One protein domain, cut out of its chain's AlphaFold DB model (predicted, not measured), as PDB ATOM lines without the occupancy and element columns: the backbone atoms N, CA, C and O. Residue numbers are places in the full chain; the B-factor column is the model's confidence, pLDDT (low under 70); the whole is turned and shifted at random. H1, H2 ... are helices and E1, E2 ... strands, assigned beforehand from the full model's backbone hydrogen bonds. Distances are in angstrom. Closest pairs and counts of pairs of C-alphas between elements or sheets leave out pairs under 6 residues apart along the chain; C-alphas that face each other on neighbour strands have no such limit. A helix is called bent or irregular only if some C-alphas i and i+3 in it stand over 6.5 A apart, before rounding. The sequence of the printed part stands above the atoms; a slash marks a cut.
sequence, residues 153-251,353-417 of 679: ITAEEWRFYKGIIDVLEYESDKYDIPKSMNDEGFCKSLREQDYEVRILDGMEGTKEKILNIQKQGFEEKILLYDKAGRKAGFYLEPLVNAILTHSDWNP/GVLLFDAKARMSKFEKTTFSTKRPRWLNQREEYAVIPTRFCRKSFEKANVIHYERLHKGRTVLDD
ATOM      1  N   ILE A 153     227.481  90.442 166.430       88.12
ATOM      2  CA  ILE A 153     226.951  89.731 165.255       88.12
ATOM      3  C   ILE A 153     228.059  88.953 164.532       88.12
ATOM      4  O   ILE A 153     229.251  89.251 164.674       88.12
ATOM      5  N   THR A 154     227.668  87.955 163.738       89.81
ATOM      6  CA  THR A 154     228.623  87.130 162.984       89.81
ATOM      7  C   THR A 154     229.308  87.930 161.874       89.81
ATOM      8  O   THR A 154     228.836  88.984 161.439       89.81
ATOM      9  N   ALA A 155     230.449  87.433 161.389       90.81
ATOM     10  CA  ALA A 155     231.153  88.070 160.279       90.81
ATOM     11  C   ALA A 155     230.323  88.032 158.983       90.81
ATOM     12  O   ALA A 155     230.398  88.960 158.179       90.81
ATOM     13  N   GLU A 156     229.533  86.977 158.778       92.75
ATOM     14  CA  GLU A 156     228.619  86.825 157.648       92.75
ATOM     15  C   GLU A 156     227.459  87.829 157.716       92.75
ATOM     16  O   GLU A 156     227.214  88.529 156.732       92.75
ATOM     17  N   GLU A 157     226.810  87.969 158.879       92.81
ATOM     18  CA  GLU A 157     225.742  88.957 159.099       92.81
ATOM     19  C   GLU A 157     226.275  90.384 158.916       92.81
ATOM     20  O   GLU A 157     225.662  91.217 158.249       92.81
ATOM     21  N   TRP A 158     227.480  90.668 159.419       93.00
ATOM     22  CA  TRP A 158     228.116  91.962 159.186       93.00
ATOM     23  C   TRP A 158     228.393  92.222 157.704       93.00
ATOM     24  O   TRP A 158     228.136  93.324 157.228       93.00
ATOM     25  N   ARG A 159     228.891  91.239 156.942       94.38
ATOM     26  CA  ARG A 159     229.104  91.404 155.491       94.38
ATOM     27  C   ARG A 159     227.802  91.723 154.761       94.38
ATOM     28  O   ARG A 159     227.835  92.520 153.826       94.38
ATOM     29  N   PHE A 160     226.684  91.140 155.195       95.56
ATOM     30  CA  PHE A 160     225.360  91.458 154.667       95.56
ATOM     31  C   PHE A 160     225.011  92.940 154.875       95.56
ATOM     32  O   PHE A 160     224.756  93.640 153.894       95.56
ATOM     33  N   TYR A 161     225.078  93.447 156.108       94.44
ATOM     34  CA  TYR A 161     224.768  94.854 156.391       94.44
ATOM     35  C   TYR A 161     225.793  95.826 155.805       94.44
ATOM     36  O   TYR A 161     225.430  96.895 155.316       94.44
ATOM     37  N   LYS A 162     227.073  95.447 155.797       93.12
ATOM     38  CA  LYS A 162     228.147  96.259 155.232       93.12
ATOM     39  C   LYS A 162     227.936  96.509 153.741       93.12
ATOM     40  O   LYS A 162     228.070  97.648 153.320       93.12
ATOM     41  N   GLY A 163     227.552  95.499 152.956       93.44
ATOM     42  CA  GLY A 163     227.273  95.724 151.534       93.44
ATOM     43  C   GLY A 163     226.094  96.676 151.302       93.44
ATOM     44  O   GLY A 163     226.154  97.481 150.381       93.44
ATOM     45  N   ILE A 164     225.078  96.675 152.179       92.69
ATOM     46  CA  ILE A 164     223.987  97.669 152.144       92.69
ATOM     47  C   ILE A 164     224.519  99.074 152.459       92.69
ATOM     48  O   ILE A 164     224.185 100.027 151.761       92.69
ATOM     49  N   ILE A 165     225.363  99.207 153.484       91.00
ATOM     50  CA  ILE A 165     225.998 100.476 153.871       91.00
ATOM     51  C   ILE A 165     226.887 101.031 152.751       91.00
ATOM     52  O   ILE A 165     226.847 102.233 152.478       91.00
ATOM     53  N   ASP A 166     227.681 100.167 152.119       90.12
ATOM     54  CA  ASP A 166     228.690 100.535 151.123       90.12
ATOM     55  C   ASP A 166     228.062 101.096 149.835       90.12
ATOM     56  O   ASP A 166     228.704 101.880 149.140       90.12
ATOM     57  N   VAL A 167     226.808 100.738 149.525       89.75
ATOM     58  CA  VAL A 167     226.077 101.251 148.350       89.75
ATOM     59  C   VAL A 167     225.219 102.486 148.637       89.75
ATOM     60  O   VAL A 167     224.544 102.974 147.732       89.75
ATOM     61  N   LEU A 168     225.172 102.975 149.880       88.31
ATOM     62  CA  LEU A 168     224.408 104.182 150.185       88.31
ATOM     63  C   LEU A 168     225.085 105.421 149.591       88.31
ATOM     64  O   LEU A 168     226.237 105.738 149.911       88.31
ATOM     65  N   GLU A 169     224.319 106.181 148.814       85.62
ATOM     66  CA  GLU A 169     224.786 107.383 148.124       85.62
ATOM     67  C   GLU A 169     224.033 108.638 148.580       85.62
ATOM     68  O   GLU A 169     222.946 108.585 149.160       85.62
ATOM     69  N   TYR A 170     224.641 109.803 148.353       81.69
ATOM     70  CA  TYR A 170     223.993 111.084 148.614       81.69
ATOM     71  C   TYR A 170     223.035 111.418 147.470       81.69
ATOM     72  O   TYR A 170     223.456 111.487 146.322       81.69
ATOM     73  N   GLU A 171     221.775 111.734 147.781       73.69
ATOM     74  CA  GLU A 171     220.766 112.081 146.757       73.69
ATOM     75  C   GLU A 171     221.116 113.356 145.953       73.69
ATOM     76  O   GLU A 171     220.478 113.659 144.948       73.69
ATOM     77  N   SER A 172     222.074 114.165 146.424       75.12
ATOM     78  CA  SER A 172     222.656 115.281 145.669       75.12
ATOM     79  C   SER A 172     223.950 115.778 146.318       75.12
ATOM     80  O   SER A 172     224.230 115.471 147.477       75.12
ATOM     81  N   ASP A 173     224.659 116.677 145.635       68.06
ATOM     82  CA  ASP A 173     225.860 117.349 146.152       68.06
ATOM     83  C   ASP A 173     225.601 118.421 147.222       68.06
ATOM     84  O   ASP A 173     226.519 119.122 147.655       68.06
ATOM     85  N   LYS A 174     224.352 118.585 147.670       69.12
ATOM     86  CA  LYS A 174     224.030 119.477 148.789       69.12
ATOM     87  C   LYS A 174     224.468 118.862 150.124       69.12
ATOM     88  O   LYS A 174     224.384 117.662 150.349       69.12
ATOM     89  N   TYR A 175     224.883 119.724 151.044       67.38
ATOM     90  CA  TYR A 175     225.651 119.340 152.237       67.38
ATOM     91  C   TYR A 175     224.843 118.702 153.360       67.38
ATOM     92  O   TYR A 175     225.347 117.843 154.078       67.38
ATOM     93  N   ASP A 176     223.591 119.124 153.507       70.44
ATOM     94  CA  ASP A 176     222.645 118.612 154.496       70.44
ATOM     95  C   ASP A 176     221.858 117.400 153.983       70.44
ATOM     96  O   ASP A 176     220.917 116.939 154.637       70.44
ATOM     97  N   ILE A 177     222.224 116.893 152.801       78.19
ATOM     98  CA  ILE A 177     221.593 115.723 152.219       78.19
ATOM     99  C   ILE A 177     222.231 114.473 152.809       78.19
ATOM    100  O   ILE A 177     223.460 114.384 152.884       78.19
ATOM    101  N   PRO A 178     221.420 113.512 153.260       83.69
ATOM    102  CA  PRO A 178     221.944 112.331 153.907       83.69
ATOM    103  C   PRO A 178     222.081 111.173 152.913       83.69
ATOM    104  O   PRO A 178     221.420 111.161 151.873       83.69
ATOM    105  N   LYS A 179     222.940 110.204 153.234       85.06
ATOM    106  CA  LYS A 179     223.132 108.982 152.440       85.06
ATOM    107  C   LYS A 179     221.911 108.068 152.475       85.06
ATOM    108  O   LYS A 179     221.624 107.493 153.524       85.06
ATOM    109  N   SER A 180     221.192 107.947 151.367       78.62
ATOM    110  CA  SER A 180     219.865 107.327 151.331       78.62
ATOM    111  C   SER A 180     219.784 106.167 150.342       78.62
ATOM    112  O   SER A 180     220.651 105.972 149.496       78.62
ATOM    113  N   MET A 181     218.706 105.396 150.456       78.69
ATOM    114  CA  MET A 181     218.358 104.318 149.524       78.69
ATOM    115  C   MET A 181     217.398 104.779 148.418       78.69
ATOM    116  O   MET A 181     216.943 103.968 147.615       78.69
ATOM    117  N   ASN A 182     217.010 106.058 148.421       68.31
ATOM    118  CA  ASN A 182     216.079 106.617 147.438       68.31
ATOM    119  C   ASN A 182     216.768 106.996 146.128       68.31
ATOM    120  O   ASN A 182     216.097 107.511 145.231       68.31
ATOM    121  N   ASP A 183     218.082 106.814 146.042       61.94
ATOM    122  CA  ASP A 183     218.808 107.012 144.805       61.94
ATOM    123  C   ASP A 183     218.423 105.941 143.767       61.94
ATOM    124  O   ASP A 183     218.216 104.769 144.100       61.94
ATOM    125  N   GLU A 184     218.324 106.341 142.494       66.19
ATOM    126  CA  GLU A 184     217.988 105.436 141.384       66.19
ATOM    127  C   GLU A 184     219.032 104.311 141.236       66.19
ATOM    128  O   GLU A 184     218.709 103.219 140.755       66.19
ATOM    129  N   GLY A 185     220.267 104.547 141.702       80.94
ATOM    130  CA  GLY A 185     221.363 103.587 141.711       80.94
ATOM    131  C   GLY A 185     221.284 102.526 142.809       80.94
ATOM    132  O   GLY A 185     221.766 101.418 142.588       80.94
ATOM    133  N   PHE A 186     220.625 102.771 143.947       87.94
ATOM    134  CA  PHE A 186     220.755 101.916 145.142       87.94
ATOM    135  C   PHE A 186     220.414 100.435 144.888       87.94
ATOM    136  O   PHE A 186     221.222  99.535 145.123       87.94
ATOM    137  N   CYS A 187     219.226 100.161 144.335       89.31
ATOM    138  CA  CYS A 187     218.806  98.788 144.030       89.31
ATOM    139  C   CYS A 187     219.670  98.135 142.943       89.31
ATOM    140  O   CYS A 187     219.765  96.910 142.882       89.31
ATOM    141  N   LYS A 188     220.248  98.934 142.041       90.25
ATOM    142  CA  LYS A 188     221.145  98.447 140.993       90.25
ATOM    143  C   LYS A 188     222.489  98.045 141.605       90.25
ATOM    144  O   LYS A 188     222.904  96.909 141.404       90.25
ATOM    145  N   SER A 189     223.085  98.911 142.420       92.56
ATOM    146  CA  SER A 189     224.350  98.670 143.121       92.56
ATOM    147  C   SER A 189     224.283  97.451 144.047       92.56
ATOM    148  O   SER A 189     225.215  96.655 144.084       92.56
ATOM    149  N   LEU A 190     223.154  97.227 144.733       93.56
ATOM    150  CA  LEU A 190     222.940  95.997 145.507       93.56
ATOM    151  C   LEU A 190     222.969  94.737 144.631       93.56
ATOM    152  O   LEU A 190     223.637  93.761 144.970       93.56
ATOM    153  N   ARG A 191     222.274  94.746 143.487       94.31
ATOM    154  CA  ARG A 191     222.267  93.598 142.563       94.31
ATOM    155  C   ARG A 191     223.647  93.327 141.970       94.31
ATOM    156  O   ARG A 191     224.000  92.169 141.789       94.31
ATOM    157  N   GLU A 192     224.430  94.373 141.706       95.19
ATOM    158  CA  GLU A 192     225.831  94.254 141.271       95.19
ATOM    159  C   GLU A 192     226.729  93.607 142.341       95.19
ATOM    160  O   GLU A 192     227.766  93.040 142.007       95.19
ATOM    161  N   GLN A 193     226.317  93.637 143.612       95.31
ATOM    162  CA  GLN A 193     226.967  92.939 144.723       95.31
ATOM    163  C   GLN A 193     226.299  91.596 145.077       95.31
ATOM    164  O   GLN A 193     226.414  91.140 146.216       95.31
ATOM    165  N   ASP A 194     225.588  90.957 144.145       95.62
ATOM    166  CA  ASP A 194     224.915  89.660 144.330       95.62
ATOM    167  C   ASP A 194     223.824  89.645 145.422       95.62
ATOM    168  O   ASP A 194     223.540  88.600 146.014       95.62
ATOM    169  N   TYR A 195     223.207  90.793 145.724       96.94
ATOM    170  CA  TYR A 195     221.991  90.819 146.539       96.94
ATOM    171  C   TYR A 195     220.763  90.557 145.672       96.94
ATOM    172  O   TYR A 195     220.596  91.115 144.584       96.94
ATOM    173  N   GLU A 196     219.843  89.766 146.203       96.12
ATOM    174  CA  GLU A 196     218.502  89.656 145.668       96.12
ATOM    175  C   GLU A 196     217.638  90.804 146.206       96.12
ATOM    176  O   GLU A 196     217.518  90.999 147.413       96.12
ATOM    177  N   VAL A 197     217.041  91.585 145.298       93.75
ATOM    178  CA  VAL A 197     216.293  92.801 145.646       93.75
ATOM    179  C   VAL A 197     214.923  92.806 144.976       93.75
ATOM    180  O   VAL A 197     214.832  92.859 143.741       93.75
ATOM    181  N   ARG A 198     213.858  92.813 145.786       92.88
ATOM    182  CA  ARG A 198     212.453  92.810 145.341       92.88
ATOM    183  C   ARG A 198     211.681  93.963 145.984       92.88
ATOM    184  O   ARG A 198     211.853  94.223 147.167       92.88
ATOM    185  N   ILE A 199     210.812  94.631 145.227       90.19
ATOM    186  CA  ILE A 199     209.855  95.605 145.774       90.19
ATOM    187  C   ILE A 199     208.502  94.906 145.868       90.19
ATOM    188  O   ILE A 199     208.003  94.402 144.864       90.19
ATOM    189  N   LEU A 200     207.953  94.853 147.074       90.12
ATOM    190  CA  LEU A 200     206.670  94.253 147.401       90.12
ATOM    191  C   LEU A 200     205.648  95.368 147.642       90.12
ATOM    192  O   LEU A 200     205.974  96.383 148.265       90.12
ATOM    193  N   ASP A 201     204.424  95.172 147.162       86.75
ATOM    194  CA  ASP A 201     203.295  96.014 147.554       86.75
ATOM    195  C   ASP A 201     202.886  95.670 148.996       86.75
ATOM    196  O   ASP A 201     202.986  94.516 149.424       86.75
ATOM    197  N   GLY A 202     202.493  96.690 149.762       79.25
ATOM    198  CA  GLY A 202     202.018  96.532 151.135       79.25
ATOM    199  C   GLY A 202     200.563  96.062 151.213       79.25
ATOM    200  O   GLY A 202     200.104  95.259 150.399       79.25
ATOM    201  N   MET A 203     199.811  96.558 152.199       74.31
ATOM    202  CA  MET A 203     198.386  96.214 152.336       74.31
ATOM    203  C   MET A 203     197.559  96.609 151.101       74.31
ATOM    204  O   MET A 203     197.715  97.709 150.558       74.31
ATOM    205  N   GLU A 204     196.627  95.739 150.705       70.50
ATOM    206  CA  GLU A 204     195.693  95.987 149.602       70.50
ATOM    207  C   GLU A 204     194.921  97.302 149.819       70.50
ATOM    208  O   GLU A 204     194.441  97.593 150.914       70.50
ATOM    209  N   GLY A 205     194.849  98.136 148.778       69.62
ATOM    210  CA  GLY A 205     194.224  99.463 148.846       69.62
ATOM    211  C   GLY A 205     195.109 100.581 149.415       69.62
ATOM    212  O   GLY A 205     194.669 101.730 149.460       69.62
ATOM    213  N   THR A 206     196.354 100.293 149.807       74.69
ATOM    214  CA  THR A 206     197.318 101.309 150.260       74.69
ATOM    215  C   THR A 206     198.377 101.614 149.197       74.69
ATOM    216  O   THR A 206     198.535 100.885 148.220       74.69
ATOM    217  N   LYS A 207     199.115 102.719 149.368       81.56
ATOM    218  CA  LYS A 207     200.288 103.059 148.534       81.56
ATOM    219  C   LYS A 207     201.608 102.565 149.140       81.56
ATOM    220  O   LYS A 207     202.679 103.019 148.731       81.56
ATOM    221  N   GLU A 208     201.519 101.684 150.129       85.56
ATOM    222  CA  GLU A 208     202.659 101.161 150.864       85.56
ATOM    223  C   GLU A 208     203.549 100.313 149.955       85.56
ATOM    224  O   GLU A 208     203.059  99.502 149.166       85.56
ATOM    225  N   LYS A 209     204.866 100.493 150.068       87.69
ATOM    226  CA  LYS A 209     205.847  99.668 149.351       87.69
ATOM    227  C   LYS A 209     206.982  99.276 150.269       87.69
ATOM    228  O   LYS A 209     207.533 100.126 150.972       87.69
ATOM    229  N   ILE A 210     207.374  98.012 150.186       89.19
ATOM    230  CA  ILE A 210     208.426  97.412 151.001       89.19
ATOM    231  C   ILE A 210     209.530  96.906 150.075       89.19
ATOM    232  O   ILE A 210     209.289  96.106 149.174       89.19
ATOM    233  N   LEU A 211     210.754  97.369 150.289       90.38
ATOM    234  CA  LEU A 211     211.950  96.823 149.670       90.38
ATOM    235  C   LEU A 211     212.440  95.632 150.490       90.38
ATOM    236  O   LEU A 211     212.694  95.757 151.682       90.38
ATOM    237  N   ASN A 212     212.581  94.485 149.841       92.94
ATOM    238  CA  ASN A 212     213.143  93.278 150.418       92.94
ATOM    239  C   ASN A 212     214.543  93.035 149.846       92.94
ATOM    240  O   ASN A 212     214.692  92.963 148.621       92.94
ATOM    241  N   ILE A 213     215.541  92.917 150.721       94.12
ATOM    242  CA  ILE A 213     216.949  92.687 150.388       94.12
ATOM    243  C   ILE A 213     217.368  91.347 150.987       94.12
ATOM    244  O   ILE A 213     217.243  91.141 152.191       94.12
ATOM    245  N   GLN A 214     217.898  90.443 150.166       95.94
ATOM    246  CA  GLN A 214     218.318  89.112 150.597       95.94
ATOM    247  C   GLN A 214     219.707  88.762 150.067       95.94
ATOM    248  O   GLN A 214     220.036  89.068 148.921       95.94
ATOM    249  N   LYS A 215     220.526  88.093 150.885       95.81
ATOM    250  CA  LYS A 215     221.804  87.506 150.453       95.81
ATOM    251  C   LYS A 215     222.281  86.458 151.456       95.81
ATOM    252  O   LYS A 215     222.307  86.708 152.654       95.81
ATOM    253  N   GLN A 216     222.686  85.287 150.956       89.69
ATOM    254  CA  GLN A 216     223.299  84.206 151.753       89.69
ATOM    255  C   GLN A 216     222.500  83.798 153.012       89.69
ATOM    256  O   GLN A 216     223.081  83.487 154.045       89.69
ATOM    257  N   GLY A 217     221.166  83.783 152.922       91.00
ATOM    258  CA  GLY A 217     220.283  83.397 154.031       91.00
ATOM    259  C   GLY A 217     219.928  84.527 155.002       91.00
ATOM    260  O   GLY A 217     219.118  84.299 155.895       91.00
ATOM    261  N   PHE A 218     220.470  85.731 154.809       94.44
ATOM    262  CA  PHE A 218     220.038  86.941 155.508       94.44
ATOM    263  C   PHE A 218     218.977  87.672 154.681       94.44
ATOM    264  O   PHE A 218     219.073  87.726 153.450       94.44
ATOM    265  N   GLU A 219     217.970  88.219 155.359       93.75
ATOM    266  CA  GLU A 219     216.855  88.965 154.777       93.75
ATOM    267  C   GLU A 219     216.619  90.237 155.585       93.75
ATOM    268  O   GLU A 219     216.650  90.208 156.813       93.75
ATOM    269  N   GLU A 220     216.334  91.330 154.888       91.81
ATOM    270  CA  GLU A 220     216.031  92.611 155.497       91.81
ATOM    271  C   GLU A 220     214.915  93.328 154.733       91.81
ATOM    272  O   GLU A 220     214.944  93.427 153.500       91.81
ATOM    273  N   LYS A 221     213.913  93.817 155.472       89.81
ATOM    274  CA  LYS A 221     212.707  94.436 154.909       89.81
ATOM    275  C   LYS A 221     212.625  95.894 155.308       89.81
ATOM    276  O   LYS A 221     212.662  96.256 156.477       89.81
ATOM    277  N   ILE A 222     212.456  96.725 154.298       86.94
ATOM    278  CA  ILE A 222     212.630  98.161 154.388       86.94
ATOM    279  C   ILE A 222     211.370  98.830 153.866       86.94
ATOM    280  O   ILE A 222     211.009  98.663 152.702       86.94
ATOM    281  N   LEU A 223     210.706  99.631 154.692       85.12
ATOM    282  CA  LEU A 223     209.601 100.457 154.221       85.12
ATOM    283  C   LEU A 223     210.158 101.553 153.298       85.12
ATOM    284  O   LEU A 223     211.017 102.322 153.715       85.12
ATOM    285  N   LEU A 224     209.686 101.625 152.050       83.38
ATOM    286  CA  LEU A 224     210.030 102.699 151.104       83.38
ATOM    287  C   LEU A 224     208.962 103.787 151.070       83.38
ATOM    288  O   LEU A 224     209.278 104.970 150.952       83.38
ATOM    289  N   TYR A 225     207.697 103.380 151.143       83.75
ATOM    290  CA  TYR A 225     206.547 104.272 151.135       83.75
ATOM    291  C   TYR A 225     205.556 103.814 152.193       83.75
ATOM    292  O   TYR A 225     205.279 102.621 152.287       83.75
ATOM    293  N   ASP A 226     205.030 104.755 152.970       80.31
ATOM    294  CA  ASP A 226     203.983 104.479 153.949       80.31
ATOM    295  C   ASP A 226     202.619 104.238 153.277       80.31
ATOM    296  O   ASP A 226     202.456 104.380 152.063       80.31
ATOM    297  N   LYS A 227     201.598 103.920 154.082       77.31
ATOM    298  CA  LYS A 227     200.227 103.673 153.602       77.31
ATOM    299  C   LYS A 227     199.640 104.832 152.780       77.31
ATOM    300  O   LYS A 227     198.832 104.592 151.882       77.31
ATOM    301  N   ALA A 228     200.066 106.072 153.043       70.62
ATOM    302  CA  ALA A 228     199.641 107.273 152.324       70.62
ATOM    303  C   ALA A 228     200.467 107.548 151.049       70.62
ATOM    304  O   ALA A 228     200.149 108.464 150.283       70.62
ATOM    305  N   GLY A 229     201.508 106.754 150.788       72.50
ATOM    306  CA  GLY A 229     202.418 106.914 149.658       72.50
ATOM    307  C   GLY A 229     203.459 108.006 149.881       72.50
ATOM    308  O   GLY A 229     204.055 108.494 148.919       72.50
ATOM    309  N   ARG A 230     203.672 108.425 151.131       75.62
ATOM    310  CA  ARG A 230     204.787 109.298 151.496       75.62
ATOM    311  C   ARG A 230     206.034 108.436 151.586       75.62
ATOM    312  O   ARG A 230     205.965 107.312 152.076       75.62
ATOM    313  N   LYS A 231     207.170 108.955 151.121       73.75
ATOM    314  CA  LYS A 231     208.453 108.268 151.295       73.75
ATOM    315  C   LYS A 231     208.667 107.999 152.783       73.75
ATOM    316  O   LYS A 231     208.529 108.916 153.596       73.75
ATOM    317  N   ALA A 232     208.969 106.755 153.115       67.88
ATOM    318  CA  ALA A 232     209.357 106.373 154.457       67.88
ATOM    319  C   ALA A 232     210.652 107.100 154.853       67.88
ATOM    320  O   ALA A 232     211.396 107.599 154.003       67.88
ATOM    321  N   GLY A 233     210.883 107.206 156.163       60.22
ATOM    322  CA  GLY A 233     212.083 107.828 156.715       60.22
ATOM    323  C   GLY A 233     213.378 107.129 156.287       60.22
ATOM    324  O   GLY A 233     213.382 106.137 155.562       60.22
ATOM    325  N   PHE A 234     214.511 107.661 156.740       66.94
ATOM    326  CA  PHE A 234     215.806 107.039 156.467       66.94
ATOM    327  C   PHE A 234     215.934 105.693 157.167       66.94
ATOM    328  O   PHE A 234     215.752 105.599 158.377       66.94
ATOM    329  N   TYR A 235     216.377 104.692 156.418       72.62
ATOM    330  CA  TYR A 235     216.729 103.372 156.928       72.62
ATOM    331  C   TYR A 235     218.125 103.375 157.546       72.62
ATOM    332  O   TYR A 235     219.065 102.747 157.067       72.62
ATOM    333  N   LEU A 236     218.286 104.200 158.574       82.94
ATOM    334  CA  LEU A 236     219.555 104.348 159.267       82.94
ATOM    335  C   LEU A 236     219.615 103.461 160.508       82.94
ATOM    336  O   LEU A 236     220.675 102.922 160.800       82.94
ATOM    337  N   GLU A 237     218.493 103.284 161.209       86.81
ATOM    338  CA  GLU A 237     218.444 102.565 162.486       86.81
ATOM    339  C   GLU A 237     218.990 101.134 162.380       86.81
ATOM    340  O   GLU A 237     219.937 100.827 163.107       86.81
ATOM    341  N   PRO A 238     218.540 100.266 161.446       87.88
ATOM    342  CA  PRO A 238     219.040  98.889 161.417       87.88
ATOM    343  C   PRO A 238     220.524  98.810 161.047       87.88
ATOM    344  O   PRO A 238     221.258  97.972 161.568       87.88
ATOM    345  N   LEU A 239     220.998  99.737 160.208       90.06
ATOM    346  CA  LEU A 239     222.407  99.829 159.827       90.06
ATOM    347  C   LEU A 239     223.277 100.292 160.996       90.06
ATOM    348  O   LEU A 239     224.349  99.739 161.228       90.06
ATOM    349  N   VAL A 240     222.810 101.277 161.763       92.12
ATOM    350  CA  VAL A 240     223.474 101.731 162.988       92.12
ATOM    351  C   VAL A 240     223.535 100.596 164.002       92.12
ATOM    352  O   VAL A 240     224.609 100.340 164.541       92.12
ATOM    353  N   ASN A 241     222.449  99.848 164.187       92.12
ATOM    354  CA  ASN A 241     222.407  98.693 165.086       92.12
ATOM    355  C   ASN A 241     223.426  97.615 164.672       92.12
ATOM    356  O   ASN A 241     224.163  97.093 165.514       92.12
ATOM    357  N   ALA A 242     223.541  97.330 163.371       91.94
ATOM    358  CA  ALA A 242     224.544  96.408 162.840       91.94
ATOM    359  C   ALA A 242     225.985  96.908 163.062       91.94
ATOM    360  O   ALA A 242     226.857  96.135 163.462       91.94
ATOM    361  N   ILE A 243     226.251  98.205 162.861       92.62
ATOM    362  CA  ILE A 243     227.582  98.783 163.115       92.62
ATOM    363  C   ILE A 243     227.920  98.687 164.601       92.62
ATOM    364  O   ILE A 243     228.998  98.212 164.957       92.62
ATOM    365  N   LEU A 244     227.002  99.106 165.472       92.06
ATOM    366  CA  LEU A 244     227.189  99.103 166.920       92.06
ATOM    367  C   LEU A 244     227.524  97.698 167.442       92.06
ATOM    368  O   LEU A 244     228.485  97.544 168.194       92.06
ATOM    369  N   THR A 245     226.803  96.673 166.981       90.38
ATOM    370  CA  THR A 245     227.027  95.274 167.391       90.38
ATOM    371  C   THR A 245     228.287  94.644 166.799       90.38
ATOM    372  O   THR A 245     228.852  93.742 167.414       90.38
ATOM    373  N   HIS A 246     228.762  95.087 165.634       89.88
ATOM    374  CA  HIS A 246     229.994  94.556 165.037       89.88
ATOM    375  C   HIS A 246     231.276  95.236 165.555       89.88
ATOM    376  O   HIS A 246     232.341  94.617 165.625       89.88
ATOM    377  N   SER A 247     231.174  96.519 165.887       86.69
ATOM    378  CA  SER A 247     232.297  97.414 166.182       86.69
ATOM    379  C   SER A 247     233.019  97.170 167.515       86.69
ATOM    380  O   SER A 247     232.657  96.326 168.340       86.69
ATOM    381  N   ASP A 248     234.028  98.005 167.766       86.00
ATOM    382  CA  ASP A 248     234.831  97.998 168.988       86.00
ATOM    383  C   ASP A 248     234.173  98.690 170.193       86.00
ATOM    384  O   ASP A 248     234.841  98.951 171.195       86.00
ATOM    385  N   TRP A 249     232.860  98.953 170.153       87.00
ATOM    386  CA  TRP A 249     232.105  99.335 171.357       87.00
ATOM    387  C   TRP A 249     232.175  98.252 172.443       87.00
ATOM    388  O   TRP A 249     232.097  98.572 173.626       87.00
ATOM    389  N   ASN A 250     232.401  96.990 172.051       80.62
ATOM    390  CA  ASN A 250     232.479  95.837 172.951       80.62
ATOM    391  C   ASN A 250     231.294  95.791 173.939       80.62
ATOM    392  O   ASN A 250     231.511  95.803 175.158       80.62
ATOM    393  N   PRO A 251     230.052  95.796 173.417       84.19
ATOM    394  CA  PRO A 251     228.867  95.852 174.250       84.19
ATOM    395  C   PRO A 251     228.754  94.596 175.113       84.19
ATOM    396  O   PRO A 251     229.014  93.477 174.668       84.19
ATOM    397  N   GLY A 353     229.392 102.319 180.796       74.62
ATOM    398  CA  GLY A 353     228.019 102.574 181.182       74.62
ATOM    399  C   GLY A 353     226.964 102.386 180.115       74.62
ATOM    400  O   GLY A 353     227.142 101.638 179.158       74.62
ATOM    401  N   VAL A 354     225.850 103.095 180.323       81.75
ATOM    402  CA  VAL A 354     224.688 103.098 179.435       81.75
ATOM    403  C   VAL A 354     224.817 104.228 178.420       81.75
ATOM    404  O   VAL A 354     224.855 105.408 178.782       81.75
ATOM    405  N   LEU A 355     224.838 103.855 177.147       87.44
ATOM    406  CA  LEU A 355     224.911 104.751 176.003       87.44
ATOM    407  C   LEU A 355     223.615 104.643 175.199       87.44
ATOM    408  O   LEU A 355     223.149 103.544 174.910       87.44
ATOM    409  N   LEU A 356     223.046 105.782 174.823       90.31
ATOM    410  CA  LEU A 356     221.878 105.876 173.956       90.31
ATOM    411  C   LEU A 356     222.309 106.439 172.605       90.31
ATOM    412  O   LEU A 356     222.910 107.513 172.549       90.31
ATOM    413  N   PHE A 357     221.959 105.745 171.530       91.62
ATOM    414  CA  PHE A 357     222.166 106.202 170.161       91.62
ATOM    415  C   PHE A 357     220.808 106.425 169.498       91.62
ATOM    416  O   PHE A 357     219.948 105.551 169.523       91.62
ATOM    417  N   ASP A 358     220.627 107.613 168.934       89.50
ATOM    418  CA  ASP A 358     219.404 108.039 168.254       89.50
ATOM    419  C   ASP A 358     219.744 108.361 166.798       89.50
ATOM    420  O   ASP A 358     220.554 109.257 166.519       89.50
ATOM    421  N   ALA A 359     219.191 107.595 165.864       89.12
ATOM    422  CA  ALA A 359     219.566 107.676 164.461       89.12
ATOM    423  C   ALA A 359     218.715 108.742 163.759       89.12
ATOM    424  O   ALA A 359     217.499 108.635 163.631       89.12
ATOM    425  N   LYS A 360     219.350 109.808 163.264       86.56
ATOM    426  CA  LYS A 360     218.658 110.941 162.639       86.56
ATOM    427  C   LYS A 360     219.061 111.111 161.185       86.56
ATOM    428  O   LYS A 360     220.205 111.420 160.871       86.56
ATOM    429  N   ALA A 361     218.066 111.034 160.300       80.81
ATOM    430  CA  ALA A 361     218.208 111.342 158.877       80.81
ATOM    431  C   ALA A 361     218.838 112.724 158.644       80.81
ATOM    432  O   ALA A 361     219.794 112.883 157.894       80.81
ATOM    433  N   ARG A 362     218.270 113.742 159.299       78.81
ATOM    434  CA  ARG A 362     218.723 115.132 159.269       78.81
ATOM    435  C   ARG A 362     218.549 115.732 160.646       78.81
ATOM    436  O   ARG A 362     217.577 115.445 161.339       78.81
ATOM    437  N   MET A 363     219.452 116.635 160.996       77.75
ATOM    438  CA  MET A 363     219.380 117.381 162.241       77.75
ATOM    439  C   MET A 363     219.682 118.851 161.967       77.75
ATOM    440  O   MET A 363     220.679 119.193 161.332       77.75
ATOM    441  N   SER A 364     218.807 119.739 162.437       72.88
ATOM    442  CA  SER A 364     219.023 121.184 162.348       72.88
ATOM    443  C   SER A 364     219.840 121.696 163.537       72.88
ATOM    444  O   SER A 364     220.724 122.539 163.383       72.88
ATOM    445  N   LYS A 365     219.591 121.176 164.735       76.94
ATOM    446  CA  LYS A 365     220.303 121.542 165.954       76.94
ATOM    447  C   LYS A 365     220.400 120.325 166.863       76.94
ATOM    448  O   LYS A 365     219.471 119.526 166.906       76.94
ATOM    449  N   PHE A 366     221.509 120.230 167.587       77.31
ATOM    450  CA  PHE A 366     221.632 119.330 168.721       77.31
ATOM    451  C   PHE A 366     221.302 120.103 169.999       77.31
ATOM    452  O   PHE A 366     221.947 121.105 170.317       77.31
ATOM    453  N   GLU A 367     220.292 119.651 170.720       71.88
ATOM    454  CA  GLU A 367     219.926 120.111 172.050       71.88
ATOM    455  C   GLU A 367     219.799 118.884 172.953       71.88
ATOM    456  O   GLU A 367     219.449 117.803 172.493       71.88
ATOM    457  N   LYS A 368     220.018 119.019 174.263       63.53
ATOM    458  CA  LYS A 368     219.719 117.900 175.181       63.53
ATOM    459  C   LYS A 368     218.232 117.503 175.143       63.53
ATOM    460  O   LYS A 368     217.887 116.370 175.434       63.53
ATOM    461  N   THR A 369     217.363 118.431 174.746       60.25
ATOM    462  CA  THR A 369     215.934 118.224 174.465       60.25
ATOM    463  C   THR A 369     215.649 117.606 173.096       60.25
ATOM    464  O   THR A 369     214.489 117.333 172.803       60.25
ATOM    465  N   THR A 370     216.663 117.398 172.244       56.00
ATOM    466  CA  THR A 370     216.524 116.653 170.979       56.00
ATOM    467  C   THR A 370     216.080 115.215 171.244       56.00
ATOM    468  O   THR A 370     215.355 114.641 170.437       56.00
ATOM    469  N   PHE A 371     216.438 114.665 172.403       60.22
ATOM    470  CA  PHE A 371     215.924 113.399 172.907       60.22
ATOM    471  C   PHE A 371     214.621 113.628 173.687       60.22
ATOM    472  O   PHE A 371     214.420 114.709 174.242       60.22
ATOM    473  N   SER A 372     213.736 112.618 173.756       57.38
ATOM    474  CA  SER A 372     212.428 112.748 174.426       57.38
ATOM    475  C   SER A 372     212.555 113.455 175.778       57.38
ATOM    476  O   SER A 372     213.307 113.027 176.654       57.38
ATOM    477  N   THR A 373     211.792 114.536 175.946       54.00
ATOM    478  CA  THR A 373     211.789 115.389 177.147       54.00
ATOM    479  C   THR A 373     211.290 114.662 178.394       54.00
ATOM    480  O   THR A 373     211.528 115.114 179.515       54.00
ATOM    481  N   LYS A 374     210.611 113.524 178.216       63.56
ATOM    482  CA  LYS A 374     210.164 112.638 179.289       63.56
ATOM    483  C   LYS A 374     210.879 111.301 179.149       63.56
ATOM    484  O   LYS A 374     210.662 110.573 178.186       63.56
ATOM    485  N   ARG A 375     211.721 110.977 180.130       73.50
ATOM    486  CA  ARG A 375     212.393 109.679 180.241       73.50
ATOM    487  C   ARG A 375     212.136 109.079 181.621       73.50
ATOM    488  O   ARG A 375     211.984 109.828 182.594       73.50
ATOM    489  N   PRO A 376     212.069 107.746 181.720       75.12
ATOM    490  CA  PRO A 376     211.968 107.080 183.005       75.12
ATOM    491  C   PRO A 376     213.246 107.296 183.827       75.12
ATOM    492  O   PRO A 376     214.341 107.459 183.287       75.12
ATOM    493  N   ARG A 377     213.117 107.279 185.158       69.88
ATOM    494  CA  ARG A 377     214.232 107.612 186.063       69.88
ATOM    495  C   ARG A 377     215.431 106.680 185.926       69.88
ATOM    496  O   ARG A 377     216.554 107.132 186.123       69.88
ATOM    497  N   TRP A 378     215.197 105.415 185.585       72.44
ATOM    498  CA  TRP A 378     216.254 104.414 185.434       72.44
ATOM    499  C   TRP A 378     217.203 104.707 184.260       72.44
ATOM    500  O   TRP A 378     218.311 104.187 184.242       72.44
ATOM    501  N   LEU A 379     216.818 105.599 183.339       76.06
ATOM    502  CA  LEU A 379     217.663 106.071 182.240       76.06
ATOM    503  C   LEU A 379     218.414 107.369 182.548       76.06
ATOM    504  O   LEU A 379     219.131 107.860 181.685       76.06
ATOM    505  N   ASN A 380     218.255 107.983 183.724       72.00
ATOM    506  CA  ASN A 380     218.786 109.330 183.973       72.00
ATOM    507  C   ASN A 380     220.316 109.443 183.865       72.00
ATOM    508  O   ASN A 380     220.804 110.520 183.531       72.00
ATOM    509  N   GLN A 381     221.055 108.363 184.127       68.12
ATOM    510  CA  GLN A 381     222.518 108.329 184.073       68.12
ATOM    511  C   GLN A 381     223.021 107.658 182.796       68.12
ATOM    512  O   GLN A 381     223.620 106.586 182.828       68.12
ATOM    513  N   ARG A 382     222.735 108.291 181.660       79.12
ATOM    514  CA  ARG A 382     223.140 107.824 180.331       79.12
ATOM    515  C   ARG A 382     223.936 108.899 179.609       79.12
ATOM    516  O   ARG A 382     223.723 110.092 179.844       79.12
ATOM    517  N   GLU A 383     224.768 108.475 178.674       84.25
ATOM    518  CA  GLU A 383     225.319 109.362 177.651       84.25
ATOM    519  C   GLU A 383     224.514 109.195 176.364       84.25
ATOM    520  O   GLU A 383     224.182 108.081 175.971       84.25
ATOM    521  N   GLU A 384     224.146 110.305 175.729       88.06
ATOM    522  CA  GLU A 384     223.294 110.297 174.537       88.06
ATOM    523  C   GLU A 384     224.066 110.802 173.329       88.06
ATOM    524  O   GLU A 384     224.736 111.835 173.420       88.06
ATOM    525  N   TYR A 385     223.906 110.112 172.202       91.38
ATOM    526  CA  TYR A 385     224.533 110.426 170.930       91.38
ATOM    527  C   TYR A 385     223.495 110.456 169.813       91.38
ATOM    528  O   TYR A 385     222.681 109.547 169.674       91.38
ATOM    529  N   ALA A 386     223.552 111.491 168.981       92.00
ATOM    530  CA  ALA A 386     222.842 111.511 167.712       92.00
ATOM    531  C   ALA A 386     223.742 110.915 166.625       92.00
ATOM    532  O   ALA A 386     224.890 111.341 166.465       92.00
ATOM    533  N   VAL A 387     223.221 109.962 165.861       92.75
ATOM    534  CA  VAL A 387     223.926 109.356 164.731       92.75
ATOM    535  C   VAL A 387     223.361 109.908 163.433       92.75
ATOM    536  O   VAL A 387     222.156 109.841 163.211       92.75
ATOM    537  N   ILE A 388     224.218 110.456 162.570       90.81
ATOM    538  CA  ILE A 388     223.792 111.112 161.327       90.81
ATOM    539  C   ILE A 388     224.471 110.508 160.087       90.81
ATOM    540  O   ILE A 388     225.623 110.075 160.175       90.81
ATOM    541  N   PRO A 389     223.810 110.517 158.915       89.25
ATOM    542  CA  PRO A 389     224.394 110.094 157.643       89.25
ATOM    543  C   PRO A 389     224.607 111.256 156.663       89.25
ATOM    544  O   PRO A 389     224.655 111.057 155.449       89.25
ATOM    545  N   THR A 390     224.666 112.493 157.160       84.38
ATOM    546  CA  THR A 390     224.842 113.695 156.334       84.38
ATOM    547  C   THR A 390     226.300 113.923 155.974       84.38
ATOM    548  O   THR A 390     227.165 113.810 156.839       84.38
ATOM    549  N   ARG A 391     226.551 114.352 154.731       75.88
ATOM    550  CA  ARG A 391     227.902 114.610 154.203       75.88
ATOM    551  C   ARG A 391     228.690 115.594 155.066       75.88
ATOM    552  O   ARG A 391     229.856 115.346 155.358       75.88
ATOM    553  N   PHE A 392     228.039 116.672 155.515       72.19
ATOM    554  CA  PHE A 392     228.647 117.658 156.408       72.19
ATOM    555  C   PHE A 392     227.760 117.997 157.598       72.19
ATOM    556  O   PHE A 392     226.584 118.338 157.452       72.19
ATOM    557  N   CYS A 393     228.365 117.974 158.783       70.88
ATOM    558  CA  CYS A 393     227.761 118.472 160.007       70.88
ATOM    559  C   CYS A 393     227.886 120.004 160.124       70.88
ATOM    560  O   CYS A 393     228.762 120.641 159.538       70.88
ATOM    561  N   ARG A 394     226.984 120.619 160.898       73.19
ATOM    562  CA  ARG A 394     227.067 122.044 161.268       73.19
ATOM    563  C   ARG A 394     228.184 122.250 162.298       73.19
ATOM    564  O   ARG A 394     228.394 121.363 163.114       73.19
ATOM    565  N   LYS A 395     228.774 123.454 162.369       71.94
ATOM    566  CA  LYS A 395     229.779 123.835 163.390       71.94
ATOM    567  C   LYS A 395     229.434 123.368 164.800       71.94
ATOM    568  O   LYS A 395     230.244 122.792 165.510       71.94
ATOM    569  N   SER A 396     228.187 123.616 165.200       76.50
ATOM    570  CA  SER A 396     227.693 123.304 166.539       76.50
ATOM    571  C   SER A 396     227.700 121.810 166.866       76.50
ATOM    572  O   SER A 396     227.565 121.459 168.034       76.50
ATOM    573  N   PHE A 397     227.842 120.932 165.870       83.38
ATOM    574  CA  PHE A 397     227.858 119.486 166.071       83.38
ATOM    575  C   PHE A 397     229.235 118.982 166.515       83.38
ATOM    576  O   PHE A 397     229.295 117.986 167.225       83.38
ATOM    577  N   GLU A 398     230.324 119.691 166.195       79.19
ATOM    578  CA  GLU A 398     231.694 119.322 166.597       79.19
ATOM    579  C   GLU A 398     231.879 119.305 168.119       79.19
ATOM    580  O   GLU A 398     232.633 118.502 168.668       79.19
ATOM    581  N   LYS A 399     231.152 120.175 168.823       80.38
ATOM    582  CA  LYS A 399     231.120 120.245 170.292       80.38
ATOM    583  C   LYS A 399     229.995 119.422 170.919       80.38
ATOM    584  O   LYS A 399     229.868 119.394 172.140       80.38
ATOM    585  N   ALA A 400     229.156 118.794 170.105       86.50
ATOM    586  CA  ALA A 400     228.011 118.024 170.561       86.50
ATOM    587  C   ALA A 400     228.280 116.516 170.478       86.50
ATOM    588  O   ALA A 400     229.249 116.060 169.864       86.50
ATOM    589  N   ASN A 401     227.391 115.726 171.072       90.75
ATOM    590  CA  ASN A 401     227.437 114.270 170.990       90.75
ATOM    591  C   ASN A 401     226.814 113.802 169.671       90.75
ATOM    592  O   ASN A 401     225.745 113.200 169.644       90.75
ATOM    593  N   VAL A 402     227.456 114.148 168.558       91.88
ATOM    594  CA  VAL A 402     226.991 113.822 167.210       91.88
ATOM    595  C   VAL A 402     228.059 113.009 166.505       91.88
ATOM    596  O   VAL A 402     229.205 113.446 166.423       91.88
ATOM    597  N   ILE A 403     227.689 111.837 166.001       93.62
ATOM    598  CA  ILE A 403     228.608 110.901 165.353       93.62
ATOM    599  C   ILE A 403     228.085 110.604 163.947       93.62
ATOM    600  O   ILE A 403     226.910 110.305 163.753       93.62
ATOM    601  N   HIS A 404     228.952 110.687 162.945       92.50
ATOM    602  CA  HIS A 404     228.630 110.197 161.616       92.50
ATOM    603  C   HIS A 404     228.626 108.669 161.640       92.50
ATOM    604  O   HIS A 404     229.574 108.065 162.144       92.50
ATOM    605  N   TYR A 405     227.595 108.036 161.081       92.69
ATOM    606  CA  TYR A 405     227.405 106.585 161.201       92.69
ATOM    607  C   TYR A 405     228.630 105.773 160.739       92.69
ATOM    608  O   TYR A 405     229.016 104.810 161.394       92.69
ATOM    609  N   GLU A 406     229.322 106.215 159.684       91.12
ATOM    610  CA  GLU A 406     230.550 105.566 159.206       91.12
ATOM    611  C   GLU A 406     231.666 105.529 160.249       91.12
ATOM    612  O   GLU A 406     232.502 104.640 160.185       91.12
ATOM    613  N   ARG A 407     231.718 106.460 161.206       92.12
ATOM    614  CA  ARG A 407     232.760 106.486 162.242       92.12
ATOM    615  C   ARG A 407     232.421 105.627 163.458       92.12
ATOM    616  O   ARG A 407     233.327 105.326 164.231       92.12
ATOM    617  N   LEU A 408     231.174 105.167 163.605       93.00
ATOM    618  CA  LEU A 408     230.760 104.328 164.737       93.00
ATOM    619  C   LEU A 408     231.553 103.021 164.847       93.00
ATOM    620  O   LEU A 408     231.704 102.510 165.953       93.00
ATOM    621  N   HIS A 409     232.097 102.499 163.740       90.62
ATOM    622  CA  HIS A 409     232.894 101.268 163.762       90.62
ATOM    623  C   HIS A 409     234.144 101.370 164.654       90.62
ATOM    624  O   HIS A 409     234.629 100.349 165.136       90.62
ATOM    625  N   LYS A 410     234.644 102.591 164.904       90.50
ATOM    626  CA  LYS A 410     235.811 102.860 165.758       90.50
ATOM    627  C   LYS A 410     235.537 102.610 167.252       90.50
ATOM    628  O   LYS A 410     236.442 102.750 168.080       90.50
ATOM    629  N   GLY A 411     234.294 102.288 167.617       91.25
ATOM    630  CA  GLY A 411     233.891 102.098 169.003       91.25
ATOM    631  C   GLY A 411     234.120 103.361 169.829       91.25
ATOM    632  O   GLY A 411     234.034 104.477 169.319       91.25
ATOM    633  N   ARG A 412     234.510 103.194 171.095       89.06
ATOM    634  CA  ARG A 412     234.745 104.316 172.023       89.06
ATOM    635  C   ARG A 412     235.798 105.317 171.571       89.06
ATOM    636  O   ARG A 412     235.715 106.477 171.954       89.06
ATOM    637  N   THR A 413     236.756 104.909 170.740       90.81
ATOM    638  CA  THR A 413     237.797 105.831 170.253       90.81
ATOM    639  C   THR A 413     237.219 106.950 169.379       90.81
ATOM    640  O   THR A 413     237.845 107.993 169.223       90.81
ATOM    641  N   VAL A 414     235.991 106.783 168.862       91.88
ATOM    642  CA  VAL A 414     235.265 107.843 168.150       91.88
ATOM    643  C   VAL A 414     234.897 109.026 169.047       91.88
ATOM    644  O   VAL A 414     234.666 110.120 168.548       91.88
ATOM    645  N   LEU A 415     234.821 108.836 170.365       88.62
ATOM    646  CA  LEU A 415     234.457 109.908 171.292       88.62
ATOM    647  C   LEU A 415     235.562 110.963 171.399       88.62
ATOM    648  O   LEU A 415     235.263 112.150 171.519       88.62
ATOM    649  N   ASP A 416     236.813 110.530 171.255       87.56
ATOM    650  CA  ASP A 416     237.999 111.390 171.229       87.56
ATOM    651  C   ASP A 416     238.298 111.936 169.818       87.56
ATOM    652  O   ASP A 416     239.176 112.779 169.633       87.56
ATOM    653  N   ASP A 417     237.567 111.468 168.802       87.38
ATOM    654  CA  ASP A 417     237.719 111.905 167.420       87.38
ATOM    655  C   ASP A 417     237.095 113.300 167.248       87.38
ATOM    656  O   ASP A 417     235.872 113.487 167.302       87.38
TER     657      ASP A 417
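AT A GLANCE: This is residues 153 to 251 and 353 to 417 of the 679 residues of an uncharacterized protein of Candidatus Poseidoniales archaeon (UniProt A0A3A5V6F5). Two lobes stand side by side, each a three-stranded sheet with helices packed on one face: the antiparallel sheet E1 E2 E3 has H1 and H2, the parallel sheet E4 E5 E6 has H3 and H5. The lobes meet where H1 crosses H3, while residues 372 to 378, in the long link from E4 to E5, stick out from the second lobe. The printed part has 164 residues, with five named helices and six named strands in the order H1 H2 E1 E2 E3 H3 E4 E5 H4 E6 H5, and its class is mixed, helices and strands. It is compact, with a radius of gyration of the C-alphas of 17.0 A, and spans 43 by 37 by 36 A.

IN THESE COORDINATES: Begin with the first sheet: find C-alpha 196 at (218.502, 89.656, 145.668), where E1 begins; it runs through residues 196 to 201. E2, residues 209 to 215, covers 20.1 A, and E3, residues 218 to 225, covers 22.4 A. Look for H1 at residues 155 to 166, beginning at C-alpha 155 at (231.153, 88.070, 160.279) and 15.7 A long, and for H2 at residues 186 to 192, 10.0 A long. H3, residues 237 to 246, is 14.3 A long. In the second sheet, E4 is residues 353 to 359, 19.4 A, E5 is residues 382 to 388, 19.3 A, and E6 is residues 402 to 404, 6.9 A. H4, residues 395 to 398, comes before E6. H5, residues 405 to 415, is 12.8 A long and ends at C-alpha 415 at (234.457, 109.908, 171.292); it is irregular, with C-alphas 409 and 412 9.0 A apart.

HOW THE PARTS SIT: E1, E2 and E3 form a meander, each strand the antiparallel neighbour of the one before, and E1 and E2, like E2 and E3, are a hairpin. Look at N 198 and O 212, 3.0 A apart, between E1 and E2, and at N 211 and O 222, 2.7 A apart, between E2 and E3. H1 and H2 are on the same face of this sheet, making two layers, helices over one face. H2 lies over E1 at a height of 9.1 A over the sheet, along the strands; the closest C-alphas of H2 and E1 are those of Cys 187 and Val 197, 6.7 A apart. H1 and H3 touch at a steep tilt of 44 degrees, opposite ways; their closest C-alphas, of Tyr 161 and Leu 239, are 6.5 A apart. H3 and H5 touch at a steep tilt of 46 degrees, the same way, closest at the C-alphas of Ile 243 and His 409, 5.9 A. Both are on the second sheet, again two layers. There E5 is the inner strand: find N 385 and O 356 at 2.8 A towards E4, and N 403 and O 386 at 2.9 A towards E6. E5, H4 and E6 are a strand-helix-strand unit, two parallel neighbour strands with a helix between, and its crossover is right-handed. H4 touches no helix. In H2 and H3 every O i to N i+4 pair is within hydrogen-bond range; H1 has 7 of 8, H5 has 0 of 7 but 6 of 8 O i to N i+3 pairs, and H4 is too short for an i+4 pair.

THE WHOLE: The two C-alphas farthest apart, of Gly 205 and Asp 416, are 50.6 A from each other. Residues 252 to 352 are not printed, and C-alphas 251 and 353 are 9.7 A apart across this cut. The links H1 to H2, E3 to H3 and E4 to E5 are long. The mean pLDDT of the printed part is 83.4, and 19 residues are under 70, among them residues 368 to 374.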